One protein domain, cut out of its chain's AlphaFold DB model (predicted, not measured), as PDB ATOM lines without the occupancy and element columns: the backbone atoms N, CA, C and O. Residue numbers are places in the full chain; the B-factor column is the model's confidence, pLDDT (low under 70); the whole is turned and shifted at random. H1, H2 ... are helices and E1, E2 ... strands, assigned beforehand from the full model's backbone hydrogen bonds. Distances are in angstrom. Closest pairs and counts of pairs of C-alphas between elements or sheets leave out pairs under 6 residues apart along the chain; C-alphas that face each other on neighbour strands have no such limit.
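Overview. This is residues 2 to 124 of the 129 residues of an uncharacterized protein of Sebaldella termitidis (strain ATCC 33386 / NCTC 11300) (UniProt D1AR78). With little regular structure, the domain is a body of loops and small strand groups, from which the free helix H1 sticks out as a long arm. The body holds the hairpins E1-E2 and E3-E4 and a meander, E5-E6-E7, each strand the antiparallel neighbour of the one before. The printed part has 123 residues, 47 in named elements, H1 then E1 to E7, class mixed; it is only just loose, close to extended, with radius of gyration of the C-alphas 20.4 A and spans of 73 by 36 by 22 A.

Arrangement. H1, residues 2 to 19, stands free, with 13 of 14 O i to N i+4 pairs within hydrogen-bond range. E1, residues 29 to 32, and E2, residues 35 to 38, form a hairpin, N 30 to O 37 being 2.8 A. E3, residues 58 to 60, and E4, residues 65 to 67, form another, N 66 to O 59 2.8 A. E6, residues 102 to 107, forms hairpins with E5, residues 81 to 86, N 83 to O 105 2.9 A, and E7, residues 112 to 114, N 113 to O 106 2.8 A. The closest C-alphas of E3 and E6, those of Leu 58 and Ile 103, are 7.6 A apart.

Along the chain. H1 runs 26.7 A from C-alpha 2 at (199.441, 106.276, 200.512). E5 is 15.2 A long; E7 ends at C-alpha 114, (213.942, 155.431, 231.605).

Size, cuts and confidence. The printed part has no cut. The links E2 to E3, E4 to E5 and E5 to E6 are long. The pLDDT is under 70 at residues 2 to 6, 8 to 26 and 91 to 98.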
ATOM      1  N   ILE A   2     198.479 105.205 200.865       62.66
ATOM      2  CA  ILE A   2     199.441 106.276 200.512       62.66
ATOM      3  C   ILE A   2     198.786 107.640 200.200       62.66
ATOM      4  O   ILE A   2     199.253 108.676 200.658       62.66
ATOM      5  N   ARG A   3     197.644 107.656 199.499       58.06
ATOM      6  CA  ARG A   3     196.935 108.898 199.128       58.06
ATOM      7  C   ARG A   3     196.405 109.690 200.337       58.06
ATOM      8  O   ARG A   3     196.426 110.911 200.310       58.06
ATOM      9  N   LYS A   4     195.977 109.004 201.408       60.28
ATOM     10  CA  LYS A   4     195.527 109.642 202.663       60.28
ATOM     11  C   LYS A   4     196.712 110.167 203.487       60.28
ATOM     12  O   LYS A   4     196.596 111.216 204.105       60.28
ATOM     13  N   LEU A   5     197.856 109.477 203.435       56.03
ATOM     14  CA  LEU A   5     199.098 109.878 204.105       56.03
ATOM     15  C   LEU A   5     199.699 111.156 203.490       56.03
ATOM     16  O   LEU A   5     200.144 112.033 204.221       56.03
ATOM     17  N   MET A   6     199.634 111.302 202.161       66.69
ATOM     18  CA  MET A   6     200.100 112.515 201.471       66.69
ATOM     19  C   MET A   6     199.219 113.743 201.761       66.69
ATOM     20  O   MET A   6     199.741 114.842 201.918       66.69
ATOM     21  N   ILE A   7     197.897 113.562 201.899       70.06
ATOM     22  CA  ILE A   7     196.972 114.642 202.296       70.06
ATOM     23  C   ILE A   7     197.257 115.098 203.739       70.06
ATOM     24  O   ILE A   7     197.285 116.294 204.013       70.06
ATOM     25  N   LEU A   8     197.529 114.155 204.650       61.06
ATOM     26  CA  LEU A   8     197.848 114.455 206.049       61.06
ATOM     27  C   LEU A   8     199.211 115.161 206.199       61.06
ATOM     28  O   LEU A   8     199.331 116.106 206.975       61.06
ATOM     29  N   ALA A   9     200.216 114.757 205.415       61.78
ATOM     30  CA  ALA A   9     201.524 115.414 205.373       61.78
ATOM     31  C   ALA A   9     201.444 116.842 204.799       61.78
ATOM     32  O   ALA A   9     202.073 117.754 205.333       61.78
ATOM     33  N   GLY A  10     200.620 117.061 203.767       62.69
ATOM     34  CA  GLY A  10     200.352 118.397 203.225       62.69
ATOM     35  C   GLY A  10     199.683 119.332 204.240       62.69
ATOM     36  O   GLY A  10     200.105 120.476 204.390       62.69
ATOM     37  N   LEU A  11     198.702 118.833 205.005       62.44
ATOM     38  CA  LEU A  11     198.048 119.589 206.084       62.44
ATOM     39  C   LEU A  11     199.013 119.935 207.233       62.44
ATOM     40  O   LEU A  11     198.954 121.038 207.771       62.44
ATOM     41  N   PHE A  12     199.941 119.034 207.567       66.31
ATOM     42  CA  PHE A  12     200.982 119.283 208.569       66.31
ATOM     43  C   PHE A  12     201.998 120.342 208.102       66.31
ATOM     44  O   PHE A  12     202.380 121.212 208.881       66.31
ATOM     45  N   MET A  13     202.378 120.337 206.818       61.25
ATOM     46  CA  MET A  13     203.263 121.357 206.236       61.25
ATOM     47  C   MET A  13     202.600 122.741 206.160       61.25
ATOM     48  O   MET A  13     203.244 123.740 206.473       61.25
ATOM     49  N   MET A  14     201.306 122.825 205.829       59.25
ATOM     50  CA  MET A  14     200.565 124.098 205.841       59.25
ATOM     51  C   MET A  14     200.447 124.709 207.247       59.25
ATOM     52  O   MET A  14     200.426 125.931 207.384       59.25
ATOM     53  N   PHE A  15     200.450 123.880 208.294       55.88
ATOM     54  CA  PHE A  15     200.473 124.345 209.685       55.88
ATOM     55  C   PHE A  15     201.830 124.963 210.076       55.88
ATOM     56  O   PHE A  15     201.872 125.933 210.828       55.88
ATOM     57  N   GLN A  16     202.939 124.458 209.515       55.47
ATOM     58  CA  GLN A  16     204.285 125.006 209.737       55.47
ATOM     59  C   GLN A  16     204.508 126.330 208.984       55.47
ATOM     60  O   GLN A  16     205.083 127.261 209.543       55.47
ATOM     61  N   PHE A  17     203.981 126.471 207.760       50.09
ATOM     62  CA  PHE A  17     204.037 127.739 207.010       50.09
ATOM     63  C   PHE A  17     203.134 128.844 207.594       50.09
ATOM     64  O   PHE A  17     203.382 130.029 207.359       50.09
ATOM     65  N   GLY A  18     202.123 128.490 208.397       54.56
ATOM     66  CA  GLY A  18     201.318 129.453 209.160       54.56
ATOM     67  C   GLY A  18     202.074 130.100 210.328       54.56
ATOM     68  O   GLY A  18     201.804 131.249 210.675       54.56
ATOM     69  N   PHE A  19     203.070 129.411 210.894       51.97
ATOM     70  CA  PHE A  19     203.862 129.914 212.023       51.97
ATOM     71  C   PHE A  19     204.916 130.962 211.616       51.97
ATOM     72  O   PHE A  19     205.371 131.745 212.450       51.97
ATOM     73  N   SER A  20     205.256 131.049 210.324       49.41
ATOM     74  CA  SER A  20     206.209 132.034 209.782       49.41
ATOM     75  C   SER A  20     205.699 133.485 209.747       49.41
ATOM     76  O   SER A  20     206.488 134.395 209.505       49.41
ATOM     77  N   LEU A  21     204.412 133.738 210.017       48.31
ATOM     78  CA  LEU A  21     203.834 135.094 210.046       48.31
ATOM     79  C   LEU A  21     203.876 135.764 211.436       48.31
ATOM     80  O   LEU A  21     203.330 136.851 211.613       48.31
ATOM     81  N   SER A  22     204.535 135.155 212.428       50.47
ATOM     82  CA  SER A  22     204.500 135.631 213.820       50.47
ATOM     83  C   SER A  22     205.243 136.949 214.096       50.47
ATOM     84  O   SER A  22     205.071 137.497 215.185       50.47
ATOM     85  N   CYS A  23     206.031 137.506 213.172       51.41
ATOM     86  CA  CYS A  23     206.486 138.895 213.321       51.41
ATOM     87  C   CYS A  23     205.448 139.821 212.659       51.41
ATOM     88  O   CYS A  23     205.705 140.473 211.645       51.41
ATOM     89  N   SER A  24     204.226 139.821 213.206       55.97
ATOM     90  CA  SER A  24     203.214 140.820 212.868       55.97
ATOM     91  C   SER A  24     203.753 142.202 213.248       55.97
ATOM     92  O   SER A  24     204.456 142.366 214.244       55.97
ATOM     93  N   MET A  25     203.528 143.165 212.355       57.53
ATOM     94  CA  MET A  25     204.341 144.371 212.191       57.53
ATOM     95  C   MET A  25     204.737 145.055 213.514       57.53
ATOM     96  O   MET A  25     203.865 145.347 214.334       57.53
ATOM     97  N   PRO A  26     206.033 145.367 213.723       62.41
ATOM     98  CA  PRO A  26     206.457 146.072 214.923       62.41
ATOM     99  C   PRO A  26     205.746 147.421 215.004       62.41
ATOM    100  O   PRO A  26     205.676 148.143 214.006       62.41
ATOM    101  N   ARG A  27     205.237 147.767 216.194       72.00
ATOM    102  CA  ARG A  27     204.679 149.099 216.453       72.00
ATOM    103  C   ARG A  27     205.779 150.123 216.178       72.00
ATOM    104  O   ARG A  27     206.781 150.155 216.887       72.00
ATOM    105  N   ARG A  28     205.626 150.889 215.099       87.62
ATOM    106  CA  ARG A  28     206.621 151.849 214.619       87.62
ATOM    107  C   ARG A  28     205.957 153.091 214.060       87.62
ATOM    108  O   ARG A  28     204.768 153.080 213.735       87.62
ATOM    109  N   TYR A  29     206.756 154.143 213.930       94.19
ATOM    110  CA  TYR A  29     206.360 155.352 213.228       94.19
ATOM    111  C   TYR A  29     206.418 155.175 211.707       94.19
ATOM    112  O   TYR A  29     207.442 154.773 211.137       94.19
ATOM    113  N   GLU A  30     205.332 155.558 211.053       94.00
ATOM    114  CA  GLU A  30     205.129 155.495 209.610       94.00
ATOM    115  C   GLU A  30     204.752 156.879 209.083       94.00
ATOM    116  O   GLU A  30     204.015 157.620 209.731       94.00
ATOM    117  N   ILE A  31     205.284 157.229 207.910       93.44
ATOM    118  CA  ILE A  31     204.911 158.443 207.183       93.44
ATOM    119  C   ILE A  31     204.069 157.981 206.000       93.44
ATOM    120  O   ILE A  31     204.584 157.272 205.134       93.44
ATOM    121  N   LYS A  32     202.787 158.343 205.970       93.62
ATOM    122  CA  LYS A  32     201.863 157.971 204.893       93.62
ATOM    123  C   LYS A  32     201.080 159.195 204.464       93.62
ATOM    124  O   LYS A  32     200.449 159.811 205.305       93.62
ATOM    125  N   GLU A  33     201.120 159.541 203.176       90.94
ATOM    126  CA  GLU A  33     200.354 160.677 202.626       90.94
ATOM    127  C   GLU A  33     200.564 161.979 203.427       90.94
ATOM    128  O   GLU A  33     199.640 162.745 203.671       90.94
ATOM    129  N   ASN A  34     201.808 162.219 203.862       90.44
ATOM    130  CA  ASN A  34     202.198 163.332 204.732       90.44
ATOM    131  C   ASN A  34     201.612 163.284 206.160       90.44
ATOM    132  O   ASN A  34     201.819 164.212 206.931       90.44
ATOM    133  N   ASP A  35     200.897 162.239 206.561       94.75
ATOM    134  CA  ASP A  35     200.542 161.984 207.955       94.75
ATOM    135  C   ASP A  35     201.606 161.154 208.667       94.75
ATOM    136  O   ASP A  35     202.285 160.313 208.073       94.75
ATOM    137  N   ILE A  36     201.726 161.398 209.970       96.88
ATOM    138  CA  ILE A  36     202.557 160.610 210.874       96.88
ATOM    139  C   ILE A  36     201.641 159.662 211.635       96.88
ATOM    140  O   ILE A  36     200.711 160.096 212.316       96.88
ATOM    141  N   LEU A  37     201.904 158.367 211.516       95.88
ATOM    142  CA  LEU A  37     201.154 157.314 212.179       95.88
ATOM    143  C   LEU A  37     202.078 156.548 213.118       95.88
ATOM    144  O   LEU A  37     203.246 156.332 212.808       95.88
ATOM    145  N   TYR A  38     201.546 156.099 214.246       94.56
ATOM    146  CA  TYR A  38     202.188 155.122 215.111       94.56
ATOM    147  C   TYR A  38     201.290 153.893 215.209       94.56
ATOM    148  O   TYR A  38     200.146 153.993 215.654       94.56
ATOM    149  N   SER A  39     201.791 152.729 214.785       90.94
ATOM    150  CA  SER A  39     201.012 151.479 214.781       90.94
ATOM    151  C   SER A  39     199.660 151.614 214.049       90.94
ATOM    152  O   SER A  39     198.648 151.080 214.503       90.94
ATOM    153  N   GLY A  40     199.636 152.370 212.945       91.31
ATOM    154  CA  GLY A  40     198.433 152.638 212.149       91.31
ATOM    155  C   GLY A  40     197.514 153.748 212.679       91.31
ATOM    156  O   GLY A  40     196.527 154.069 212.022       91.31
ATOM    157  N   ILE A  41     197.822 154.367 213.823       92.44
ATOM    158  CA  ILE A  41     197.019 155.449 214.413       92.44
ATOM    159  C   ILE A  41     197.700 156.796 214.159       92.44
ATOM    160  O   ILE A  41     198.884 156.955 214.443       92.44
ATOM    161  N   SER A  42     196.955 157.779 213.645       95.44
ATOM    162  CA  SER A  42     197.459 159.137 213.384       95.44
ATOM    163  C   SER A  42     197.900 159.840 214.674       95.44
ATOM    164  O   SER A  42     197.134 159.943 215.635       95.44
ATOM    165  N   VAL A  43     199.126 160.360 214.670       96.19
ATOM    166  CA  VAL A  43     199.716 161.142 215.762       96.19
ATOM    167  C   VAL A  43     199.294 162.601 215.596       96.19
ATOM    168  O   VAL A  43     199.490 163.205 214.541       96.19
ATOM    169  N   LYS A  44     198.677 163.176 216.630       94.38
ATOM    170  CA  LYS A  44     198.121 164.535 216.584       94.38
ATOM    171  C   LYS A  44     199.156 165.591 216.968       94.38
ATOM    172  O   LYS A  44     200.045 165.335 217.774       94.38
ATOM    173  N   GLY A  45     198.998 166.791 216.404       93.94
ATOM    174  CA  GLY A  45     199.805 167.966 216.753       93.94
ATOM    175  C   GLY A  45     201.275 167.885 216.335       93.94
ATOM    176  O   GLY A  45     202.084 168.615 216.892       93.94
ATOM    177  N   VAL A  46     201.618 166.992 215.402       96.94
ATOM    178  CA  VAL A  46     202.989 166.830 214.906       96.94
ATOM    179  C   VAL A  46     203.322 167.917 213.898       96.94
ATOM    180  O   VAL A  46     202.609 168.097 212.906       96.94
ATOM    181  N   ASP A  47     204.450 168.584 214.106       97.19
ATOM    182  CA  ASP A  47     205.088 169.384 213.075       97.19
ATOM    183  C   ASP A  47     205.770 168.448 212.061       97.19
ATOM    184  O   ASP A  47     206.874 167.937 212.253       97.19
ATOM    185  N   LYS A  48     205.053 168.175 210.970       96.00
ATOM    186  CA  LYS A  48     205.443 167.192 209.949       96.00
ATOM    187  C   LYS A  48     206.754 167.539 209.237       96.00
ATOM    188  O   LYS A  48     207.457 166.628 208.815       96.00
ATOM    189  N   SER A  49     207.088 168.824 209.096       96.00
ATOM    190  CA  SER A  49     208.292 169.258 208.372       96.00
ATOM    191  C   SER A  49     209.574 169.065 209.181       96.00
ATOM    192  O   SER A  49     210.637 168.881 208.594       96.00
ATOM    193  N   SER A  50     209.480 169.064 210.512       97.06
ATOM    194  CA  SER A  50     210.608 168.820 211.421       97.06
ATOM    195  C   SER A  50     210.602 167.428 212.065       97.06
ATOM    196  O   SER A  50     211.500 167.107 212.849       97.06
ATOM    197  N   PHE A  51     209.619 166.590 211.729       97.31
ATOM    198  CA  PHE A  51     209.468 165.261 212.301       97.31
ATOM    199  C   PHE A  51     210.664 164.350 211.991       97.31
ATOM    200  O   PHE A  51     211.078 164.170 210.844       97.31
ATOM    201  N   LYS A  52     211.177 163.694 213.030       96.56
ATOM    202  CA  LYS A  52     212.274 162.737 212.960       96.56
ATOM    203  C   LYS A  52     212.008 161.550 213.877       96.56
ATOM    204  O   LYS A  52     211.796 161.699 215.078       96.56
ATOM    205  N   LYS A  53     212.103 160.346 213.315       96.00
ATOM    206  CA  LYS A  53     212.104 159.097 214.087       96.00
ATOM    207  C   LYS A  53     213.428 158.976 214.843       96.00
ATOM    208  O   LYS A  53     214.485 159.134 214.232       96.00
ATOM    209  N   LEU A  54     213.363 158.720 216.148       95.31
ATOM    210  CA  LEU A  54     214.540 158.459 216.980       95.31
ATOM    211  C   LEU A  54     214.777 156.951 217.098       95.31
ATOM    212  O   LEU A  54     215.904 156.497 216.915       95.31
ATOM    213  N   ASP A  55     213.711 156.181 217.316       93.50
ATOM    214  CA  ASP A  55     213.715 154.719 217.261       93.50
ATOM    215  C   ASP A  55     212.323 154.160 216.871       93.50
ATOM    216  O   ASP A  55     211.554 154.821 216.165       93.50
ATOM    217  N   ILE A  56     212.008 152.919 217.264       91.19
ATOM    218  CA  ILE A  56     210.709 152.281 217.000       91.19
ATOM    219  C   ILE A  56     209.559 152.944 217.784       91.19
ATOM    220  O   ILE A  56     208.463 153.081 217.250       91.19
ATOM    221  N   ASN A  57     209.798 153.334 219.037       92.38
ATOM    222  CA  ASN A  57     208.833 153.858 220.002       92.38
ATOM    223  C   ASN A  57     208.943 155.379 220.212       92.38
ATOM    224  O   ASN A  57     207.970 155.969 220.671       92.38
ATOM    225  N   LEU A  58     210.074 156.011 219.897       94.88
ATOM    226  CA  LEU A  58     210.385 157.420 220.126       94.88
ATOM    227  C   LEU A  58     210.561 158.179 218.811       94.88
ATOM    228  O   LEU A  58     211.255 157.751 217.883       94.88
ATOM    229  N   ALA A  59     209.978 159.366 218.758       96.19
ATOM    230  CA  ALA A  59     210.176 160.331 217.688       96.19
ATOM    231  C   ALA A  59     210.191 161.747 218.259       96.19
ATOM    232  O   ALA A  59     209.777 161.971 219.391       96.19
ATOM    233  N   LYS A  60     210.659 162.715 217.478       96.69
ATOM    234  CA  LYS A  60     210.611 164.130 217.842       96.69
ATOM    235  C   LYS A  60     210.199 164.985 216.661       96.69
ATOM    236  O   LYS A  60     210.376 164.580 215.517       96.69
ATOM    237  N   ASP A  61     209.716 166.175 216.950       97.56
ATOM    238  CA  ASP A  61     209.690 167.284 216.005       97.56
ATOM    239  C   ASP A  61     210.421 168.491 216.628       97.56
ATOM    240  O   ASP A  61     211.193 168.331 217.582       97.56
ATOM    241  N   LYS A  62     210.256 169.689 216.060       96.56
ATOM    242  CA  LYS A  62     210.884 170.911 216.586       96.56
ATOM    243  C   LYS A  62     210.317 171.381 217.935       96.56
ATOM    244  O   LYS A  62     210.966 172.194 218.581       96.56
ATOM    245  N   ASN A  63     209.131 170.914 218.326       95.81
ATOM    246  CA  ASN A  63     208.380 171.380 219.492       95.81
ATOM    247  C   ASN A  63     208.190 170.294 220.564       95.81
ATOM    248  O   ASN A  63     208.001 170.624 221.727       95.81
ATOM    249  N   ASN A  64     208.216 169.012 220.190       95.88
ATOM    250  CA  ASN A  64     207.770 167.907 221.030       95.88
ATOM    251  C   ASN A  64     208.629 166.647 220.861       95.88
ATOM    252  O   ASN A  64     209.246 166.401 219.818       95.88
ATOM    253  N   ILE A  65     208.573 165.788 221.880       96.19
ATOM    254  CA  ILE A  65     209.003 164.389 221.810       96.19
ATOM    255  C   ILE A  65     207.773 163.509 221.954       96.19
ATOM    256  O   ILE A  65     206.876 163.792 222.740       96.19
ATOM    257  N   TYR A  66     207.723 162.435 221.179       95.81
ATOM    258  CA  TYR A  66     206.614 161.505 221.150       95.81
ATOM    259  C   TYR A  66     207.082 160.113 221.550       95.81
ATOM    260  O   TYR A  66     208.039 159.602 220.972       95.81
ATOM    261  N   TYR A  67     206.359 159.480 222.472       94.88
ATOM    262  CA  TYR A  67     206.497 158.069 222.808       94.88
ATOM    263  C   TYR A  67     205.227 157.323 222.420       94.88
ATOM    264  O   TYR A  67     204.128 157.647 222.869       94.88
ATOM    265  N   ARG A  68     205.365 156.315 221.558       93.56
ATOM    266  CA  ARG A  68     204.268 155.473 221.064       93.56
ATOM    267  C   ARG A  68     203.080 156.273 220.513       93.56
ATOM    268  O   ARG A  68     201.921 155.932 220.743       93.56
ATOM    269  N   GLY A  69     203.380 157.359 219.806       94.12
ATOM    270  CA  GLY A  69     202.387 158.264 219.226       94.12
ATOM    271  C   GLY A  69     201.732 159.238 220.215       94.12
ATOM    272  O   GLY A  69     200.827 159.965 219.816       94.12
ATOM    273  N   LYS A  70     202.169 159.289 221.477       93.94
ATOM    274  CA  LYS A  70     201.726 160.285 222.464       93.94
ATOM    275  C   LYS A  70     202.813 161.325 222.694       93.94
ATOM    276  O   LYS A  70     203.980 160.961 222.769       93.94
ATOM    277  N   ASN A  71     202.433 162.594 222.797       94.06
ATOM    278  CA  ASN A  71     203.352 163.669 223.173       94.06
ATOM    279  C   ASN A  71     203.786 163.481 224.636       94.06
ATOM    280  O   ASN A  71     202.918 163.360 225.499       94.06
ATOM    281  N   LEU A  72     205.097 163.439 224.883       93.06
ATOM    282  CA  LEU A  72     205.688 163.398 226.214       93.06
ATOM    283  C   LEU A  72     205.700 164.794 226.828       93.06
ATOM    284  O   LEU A  72     206.474 165.660 226.419       93.06
ATOM    285  N   LYS A  73     204.860 165.001 227.841       90.25
ATOM    286  CA  LYS A  73     204.851 166.246 228.616       90.25
ATOM    287  C   LYS A  73     205.971 166.272 229.658       90.25
ATOM    288  O   LYS A  73     206.514 165.231 230.020       90.25
ATOM    289  N   ASN A  74     206.239 167.468 230.185       87.19
ATOM    290  CA  ASN A  74     207.195 167.725 231.271       87.19
ATOM    291  C   ASN A  74     208.648 167.350 230.937       87.19
ATOM    292  O   ASN A  74     209.440 167.096 231.837       87.19
ATOM    293  N   LEU A  75     208.992 167.330 229.647       89.75
ATOM    294  CA  LEU A  75     210.337 167.069 229.155       89.75
ATOM    295  C   LEU A  75     210.890 168.333 228.499       89.75
ATOM    296  O   LEU A  75     210.240 168.938 227.644       89.75
ATOM    297  N   ASP A  76     212.098 168.725 228.880       92.81
ATOM    298  CA  ASP A  76     212.782 169.858 228.272       92.81
ATOM    299  C   ASP A  76     213.445 169.443 226.948       92.81
ATOM    300  O   ASP A  76     214.435 168.709 226.907       92.81
ATOM    301  N   LEU A  77     212.873 169.905 225.831       93.56
ATOM    302  CA  LEU A  77     213.324 169.533 224.486       93.56
ATOM    303  C   LEU A  77     214.716 170.080 224.142       93.56
ATOM    304  O   LEU A  77     215.450 169.440 223.385       93.56
ATOM    305  N   GLU A  78     215.070 171.259 224.659       94.19
ATOM    306  CA  GLU A  78     216.335 171.934 224.346       94.19
ATOM    307  C   GLU A  78     217.536 171.152 224.878       94.19
ATOM    308  O   GLU A  78     218.567 171.040 224.214       94.19
ATOM    309  N   THR A  79     217.385 170.565 226.065       95.88
ATOM    310  CA  THR A  79     218.440 169.805 226.741       95.88
ATOM    311  C   THR A  79     218.316 168.290 226.583       95.88
ATOM    312  O   THR A  79     219.168 167.561 227.099       95.88
ATOM    313  N   PHE A  80     217.320 167.813 225.827       95.88
ATOM    314  CA  PHE A  80     217.093 166.391 225.581       95.88
ATOM    315  C   PHE A  80     218.316 165.693 224.974       95.88
ATOM    316  O   PHE A  80     218.822 166.074 223.911       95.88
ATOM    317  N   LYS A  81     218.748 164.600 225.607       96.69
ATOM    318  CA  LYS A  81     219.833 163.734 225.135       96.69
ATOM    319  C   LYS A  81     219.506 162.268 225.381       96.69
ATOM    320  O   LYS A  81     219.035 161.897 226.449       96.69
ATOM    321  N   VAL A  82     219.828 161.424 224.406       96.56
ATOM    322  CA  VAL A  82     219.795 159.967 224.580       96.56
ATOM    323  C   VAL A  82     220.978 159.547 225.451       96.56
ATOM    324  O   VAL A  82     222.101 159.979 225.187       96.56
ATOM    325  N   VAL A  83     220.722 158.723 226.469       97.12
ATOM    326  CA  VAL A  83     221.741 158.229 227.408       97.12
ATOM    327  C   VAL A  83     222.136 156.797 227.071       97.12
ATOM    328  O   VAL A  83     223.318 156.528 226.874       97.12
ATOM    329  N   SER A  84     221.164 155.888 226.957       96.50
ATOM    330  CA  SER A  84     221.430 154.476 226.671       96.50
ATOM    331  C   SER A  84     220.432 153.877 225.685       96.50
ATOM    332  O   SER A  84     219.304 154.348 225.508       96.50
ATOM    333  N   TRP A  85     220.874 152.803 225.040       95.69
ATOM    334  CA  TRP A  85     220.074 151.987 224.141       95.69
ATOM    335  C   TRP A  85     219.935 150.593 224.742       95.69
ATOM    336  O   TRP A  85     220.930 149.997 225.145       95.69
ATOM    337  N   TYR A  86     218.721 150.050 224.734       91.56
ATOM    338  CA  TYR A  86     218.501 148.634 224.963       91.56
ATOM    339  C   TYR A  86     218.976 147.866 223.734       91.56
ATOM    340  O   TYR A  86     218.403 147.996 222.646       91.56
ATOM    341  N   GLU A  87     220.007 147.050 223.911       88.62
ATOM    342  CA  GLU A  87     220.484 146.145 222.877       88.62
ATOM    343  C   GLU A  87     219.936 144.738 223.124       88.62
ATOM    344  O   GLU A  87     220.219 144.124 224.159       88.62
ATOM    345  N   PRO A  88     219.131 144.192 222.198       82.81
ATOM    346  CA  PRO A  88     218.675 142.826 222.337       82.81
ATOM    347  C   PRO A  88     219.876 141.891 222.216       82.81
ATOM    348  O   PRO A  88     220.560 141.873 221.194       82.81
ATOM    349  N   VAL A  89     220.112 141.088 223.253       79.06
ATOM    350  CA  VAL A  89     221.133 140.034 223.213       79.06
ATOM    351  C   VAL A  89     220.874 139.155 221.978       79.06
ATOM    352  O   VAL A  89     219.720 138.795 221.738       79.06
ATOM    353  N   PRO A  90     221.872 138.790 221.162       71.69
ATOM    354  CA  PRO A  90     221.684 137.794 220.110       71.69
ATOM    355  C   PRO A  90     221.448 136.425 220.765       71.69
ATOM    356  O   PRO A  90     222.348 135.882 221.400       71.69
ATOM    357  N   HIS A  91     220.233 135.872 220.684       66.81
ATOM    358  CA  HIS A  91     219.940 134.560 221.282       66.81
ATOM    359  C   HIS A  91     220.277 133.475 220.243       66.81
ATOM    360  O   HIS A  91     219.799 133.570 219.108       66.81
ATOM    361  N   PRO A  92     221.054 132.429 220.584       61.53
ATOM    362  CA  PRO A  92     221.251 131.293 219.697       61.53
ATOM    363  C   PRO A  92     219.947 130.480 219.572       61.53
ATOM    364  O   PRO A  92     219.561 129.706 220.440       61.53
ATOM    365  N   VAL A  93     219.276 130.679 218.438       59.19
ATOM    366  CA  VAL A  93     218.411 129.736 217.700       59.19
ATOM    367  C   VAL A  93     217.061 129.300 218.309       59.19
ATOM    368  O   VAL A  93     216.185 128.953 217.524       59.19
ATOM    369  N   TRP A  94     216.773 129.386 219.613       50.75
ATOM    370  CA  TRP A  94     215.465 128.925 220.141       50.75
ATOM    371  C   TRP A  94     214.740 129.962 221.003       50.75
ATOM    372  O   TRP A  94     214.756 129.927 222.228       50.75
ATOM    373  N   GLY A  95     214.073 130.896 220.326       53.09
ATOM    374  CA  GLY A  95     213.176 131.866 220.947       53.09
ATOM    375  C   GLY A  95     212.803 132.966 219.964       53.09
ATOM    376  O   GLY A  95     213.514 133.958 219.845       53.09
ATOM    377  N   MET A  96     211.694 132.792 219.245       51.44
ATOM    378  CA  MET A  96     211.158 133.739 218.253       51.44
ATOM    379  C   MET A  96     210.533 134.978 218.921       51.44
ATOM    380  O   MET A  96     209.359 135.288 218.762       51.44
ATOM    381  N   SER A  97     211.325 135.696 219.713       58.75
ATOM    382  CA  SER A  97     210.974 137.009 220.241       58.75
ATOM    383  C   SER A  97     211.606 138.064 219.337       58.75
ATOM    384  O   SER A  97     212.830 138.187 219.291       58.75
ATOM    385  N   CYS A  98     210.788 138.823 218.600       66.94
ATOM    386  CA  CYS A  98     211.258 139.994 217.855       66.94
ATOM    387  C   CYS A  98     211.647 141.091 218.869       66.94
ATOM    388  O   CYS A  98     210.836 141.952 219.208       66.94
ATOM    389  N   LYS A  99     212.873 141.031 219.408       75.00
ATOM    390  CA  LYS A  99     213.443 142.098 220.240       75.00
ATOM    391  C   LYS A  99     214.165 143.094 219.339       75.00
ATOM    392  O   LYS A  99     215.018 142.713 218.543       75.00
ATOM    393  N   PHE A 100     213.821 144.368 219.465       80.19
ATOM    394  CA  PHE A 100     214.408 145.447 218.674       80.19
ATOM    395  C   PHE A 100     215.303 146.316 219.550       80.19
ATOM    396  O   PHE A 100     215.066 146.424 220.752       80.19
ATOM    397  N   ARG A 101     216.301 146.958 218.939       88.06
ATOM    398  CA  ARG A 101     217.063 148.021 219.596       88.06
ATOM    399  C   ARG A 101     216.169 149.251 219.771       88.06
ATOM    400  O   ARG A 101     215.562 149.696 218.797       88.06
ATOM    401  N   TYR A 102     216.098 149.792 220.982       91.94
ATOM    402  CA  TYR A 102     215.350 151.015 221.302       91.94
ATOM    403  C   TYR A 102     216.089 151.835 222.363       91.94
ATOM    404  O   TYR A 102     216.968 151.315 223.042       91.94
ATOM    405  N   ILE A 103     215.777 153.121 222.475       95.19
ATOM    406  CA  ILE A 103     216.284 154.027 223.505       95.19
ATOM    407  C   ILE A 103     215.704 153.572 224.836       95.19
ATOM    408  O   ILE A 103     214.488 153.540 225.008       95.19
ATOM    409  N   GLU A 104     216.579 153.209 225.761       94.94
ATOM    410  CA  GLU A 104     216.196 152.761 227.097       94.94
ATOM    411  C   GLU A 104     216.155 153.942 228.061       94.94
ATOM    412  O   GLU A 104     215.170 154.107 228.776       94.94
ATOM    413  N   ARG A 105     217.195 154.789 228.028       95.88
ATOM    414  CA  ARG A 105     217.311 155.977 228.876       95.88
ATOM    415  C   ARG A 105     217.587 157.233 228.072       95.88
ATOM    416  O   ARG A 105     218.341 157.232 227.093       95.88
ATOM    417  N   PHE A 106     217.018 158.334 228.529       96.06
ATOM    418  CA  PHE A 106     217.264 159.679 228.028       96.06
ATOM    419  C   PHE A 106     217.258 160.667 229.188       96.06
ATOM    420  O   PHE A 106     216.775 160.376 230.272       96.06
ATOM    421  N   ARG A 107     217.809 161.851 228.969       94.94
ATOM    422  CA  ARG A 107     217.895 162.896 229.982       94.94
ATOM    423  C   ARG A 107     217.539 164.249 229.412       94.94
ATOM    424  O   ARG A 107     217.657 164.462 228.207       94.94
ATOM    425  N   ASP A 108     217.206 165.163 230.300       94.75
ATOM    426  CA  ASP A 108     217.109 166.590 230.038       94.75
ATOM    427  C   ASP A 108     217.818 167.370 231.171       94.75
ATOM    428  O   ASP A 108     218.724 166.844 231.837       94.75
ATOM    429  N   LYS A 109     217.476 168.648 231.355       93.88
ATOM    430  CA  LYS A 109     217.982 169.496 232.444       93.88
ATOM    431  C   LYS A 109     217.407 169.146 233.820       93.88
ATOM    432  O   LYS A 109     218.027 169.489 234.820       93.88
ATOM    433  N   ASN A 110     216.237 168.515 233.862       91.12
ATOM    434  CA  ASN A 110     215.502 168.172 235.074       91.12
ATOM    435  C   ASN A 110     215.910 166.792 235.608       91.12
ATOM    436  O   ASN A 110     215.823 166.559 236.810       91.12
ATOM    437  N   GLY A 111     216.392 165.889 234.749       91.75
ATOM    438  CA  GLY A 111     216.886 164.593 235.201       91.75
ATOM    439  C   GLY A 111     217.186 163.598 234.089       91.75
ATOM    440  O   GLY A 111     217.230 163.932 232.906       91.75
ATOM    441  N   GLU A 112     217.419 162.355 234.500       94.12
ATOM    442  CA  GLU A 112     217.517 161.190 233.623       94.12
ATOM    443  C   GLU A 112     216.329 160.258 233.871       94.12
ATOM    444  O   GLU A 112     215.967 159.995 235.019       94.12
ATOM    445  N   TYR A 113     215.770 159.752 232.777       92.69
ATOM    446  CA  TYR A 113     214.529 158.999 232.698       92.69
ATOM    447  C   TYR A 113     214.750 157.716 231.911       92.69
ATOM    448  O   TYR A 113     215.423 157.709 230.875       92.69
ATOM    449  N   GLY A 114     214.148 156.637 232.382       93.25
ATOM    450  CA  GLY A 114     213.942 155.431 231.605       93.25
ATOM    451  C   GLY A 114     212.587 155.436 230.902       93.25
ATOM    452  O   GLY A 114     211.664 156.172 231.255       93.25
ATOM    453  N   ILE A 115     212.435 154.580 229.895       91.12
ATOM    454  CA  ILE A 115     211.127 154.342 229.266       91.12
ATOM    455  C   ILE A 115     210.083 153.792 230.251       91.12
ATOM    456  O   ILE A 115     208.884 153.911 229.992       91.12
ATOM    457  N   GLU A 116     210.529 153.186 231.352       89.56
ATOM    458  CA  GLU A 116     209.716 152.711 232.469       89.56
ATOM    459  C   GLU A 116     209.027 153.846 233.243       89.56
ATOM    460  O   GLU A 116     207.927 153.640 233.754       89.56
ATOM    461  N   ASP A 117     209.602 155.052 233.233       89.25
ATOM    462  CA  ASP A 117     209.072 156.229 233.938       89.25
ATOM    463  C   ASP A 117     207.915 156.896 233.167       89.25
ATOM    464  O   ASP A 117     207.250 157.816 233.656       89.25
ATOM    465  N   ILE A 118     207.652 156.448 231.932       89.56
ATOM    466  CA  ILE A 118     206.592 156.985 231.078       89.56
ATOM    467  C   ILE A 118     205.273 156.267 231.370       89.56
ATOM    468  O   ILE A 118     205.061 155.111 230.992       89.56
ATOM    469  N   SER A 119     204.316 156.999 231.935       86.69
ATOM    470  CA  SER A 119     202.964 156.513 232.210       86.69
ATOM    471  C   SER A 119     201.939 157.418 231.535       86.69
ATOM    472  O   SER A 119     201.918 158.621 231.748       86.69
ATOM    473  N   ASP A 120     201.105 156.838 230.671       82.94
ATOM    474  CA  ASP A 120     200.074 157.553 229.900       82.94
ATOM    475  C   ASP A 120     200.572 158.748 229.048       82.94
ATOM    476  O   ASP A 120     199.805 159.623 228.661       82.94
ATOM    477  N   GLY A 121     201.853 158.753 228.666       78.75
ATOM    478  CA  GLY A 121     202.457 159.857 227.906       78.75
ATOM    479  C   GLY A 121     202.971 161.004 228.780       78.75
ATOM    480  O   GLY A 121     203.340 162.051 228.258       78.75
ATOM    481  N   GLU A 122     203.031 160.810 230.092       81.25
ATOM    482  CA  GLU A 122     203.664 161.742 231.018       81.25
ATOM    483  C   GLU A 122     204.849 161.060 231.699       81.25
ATOM    484  O   GLU A 122     204.813 159.858 231.985       81.25
ATOM    485  N   LEU A 123     205.914 161.828 231.929       82.06
ATOM    486  CA  LEU A 123     207.007 161.400 232.791       82.06
ATOM    487  C   LEU A 123     206.532 161.505 234.232       82.06
ATOM    488  O   LEU A 123     206.285 162.606 234.732       82.06
ATOM    489  N   LYS A 124     206.389 160.357 234.891       74.62
ATOM    490  CA  LYS A 124     206.172 160.323 236.329       74.62
ATOM    491  C   LYS A 124     207.534 160.430 236.988       74.62
ATOM    492  O   LYS A 124     208.273 159.461 237.086       74.62
TER     493      LYS A 124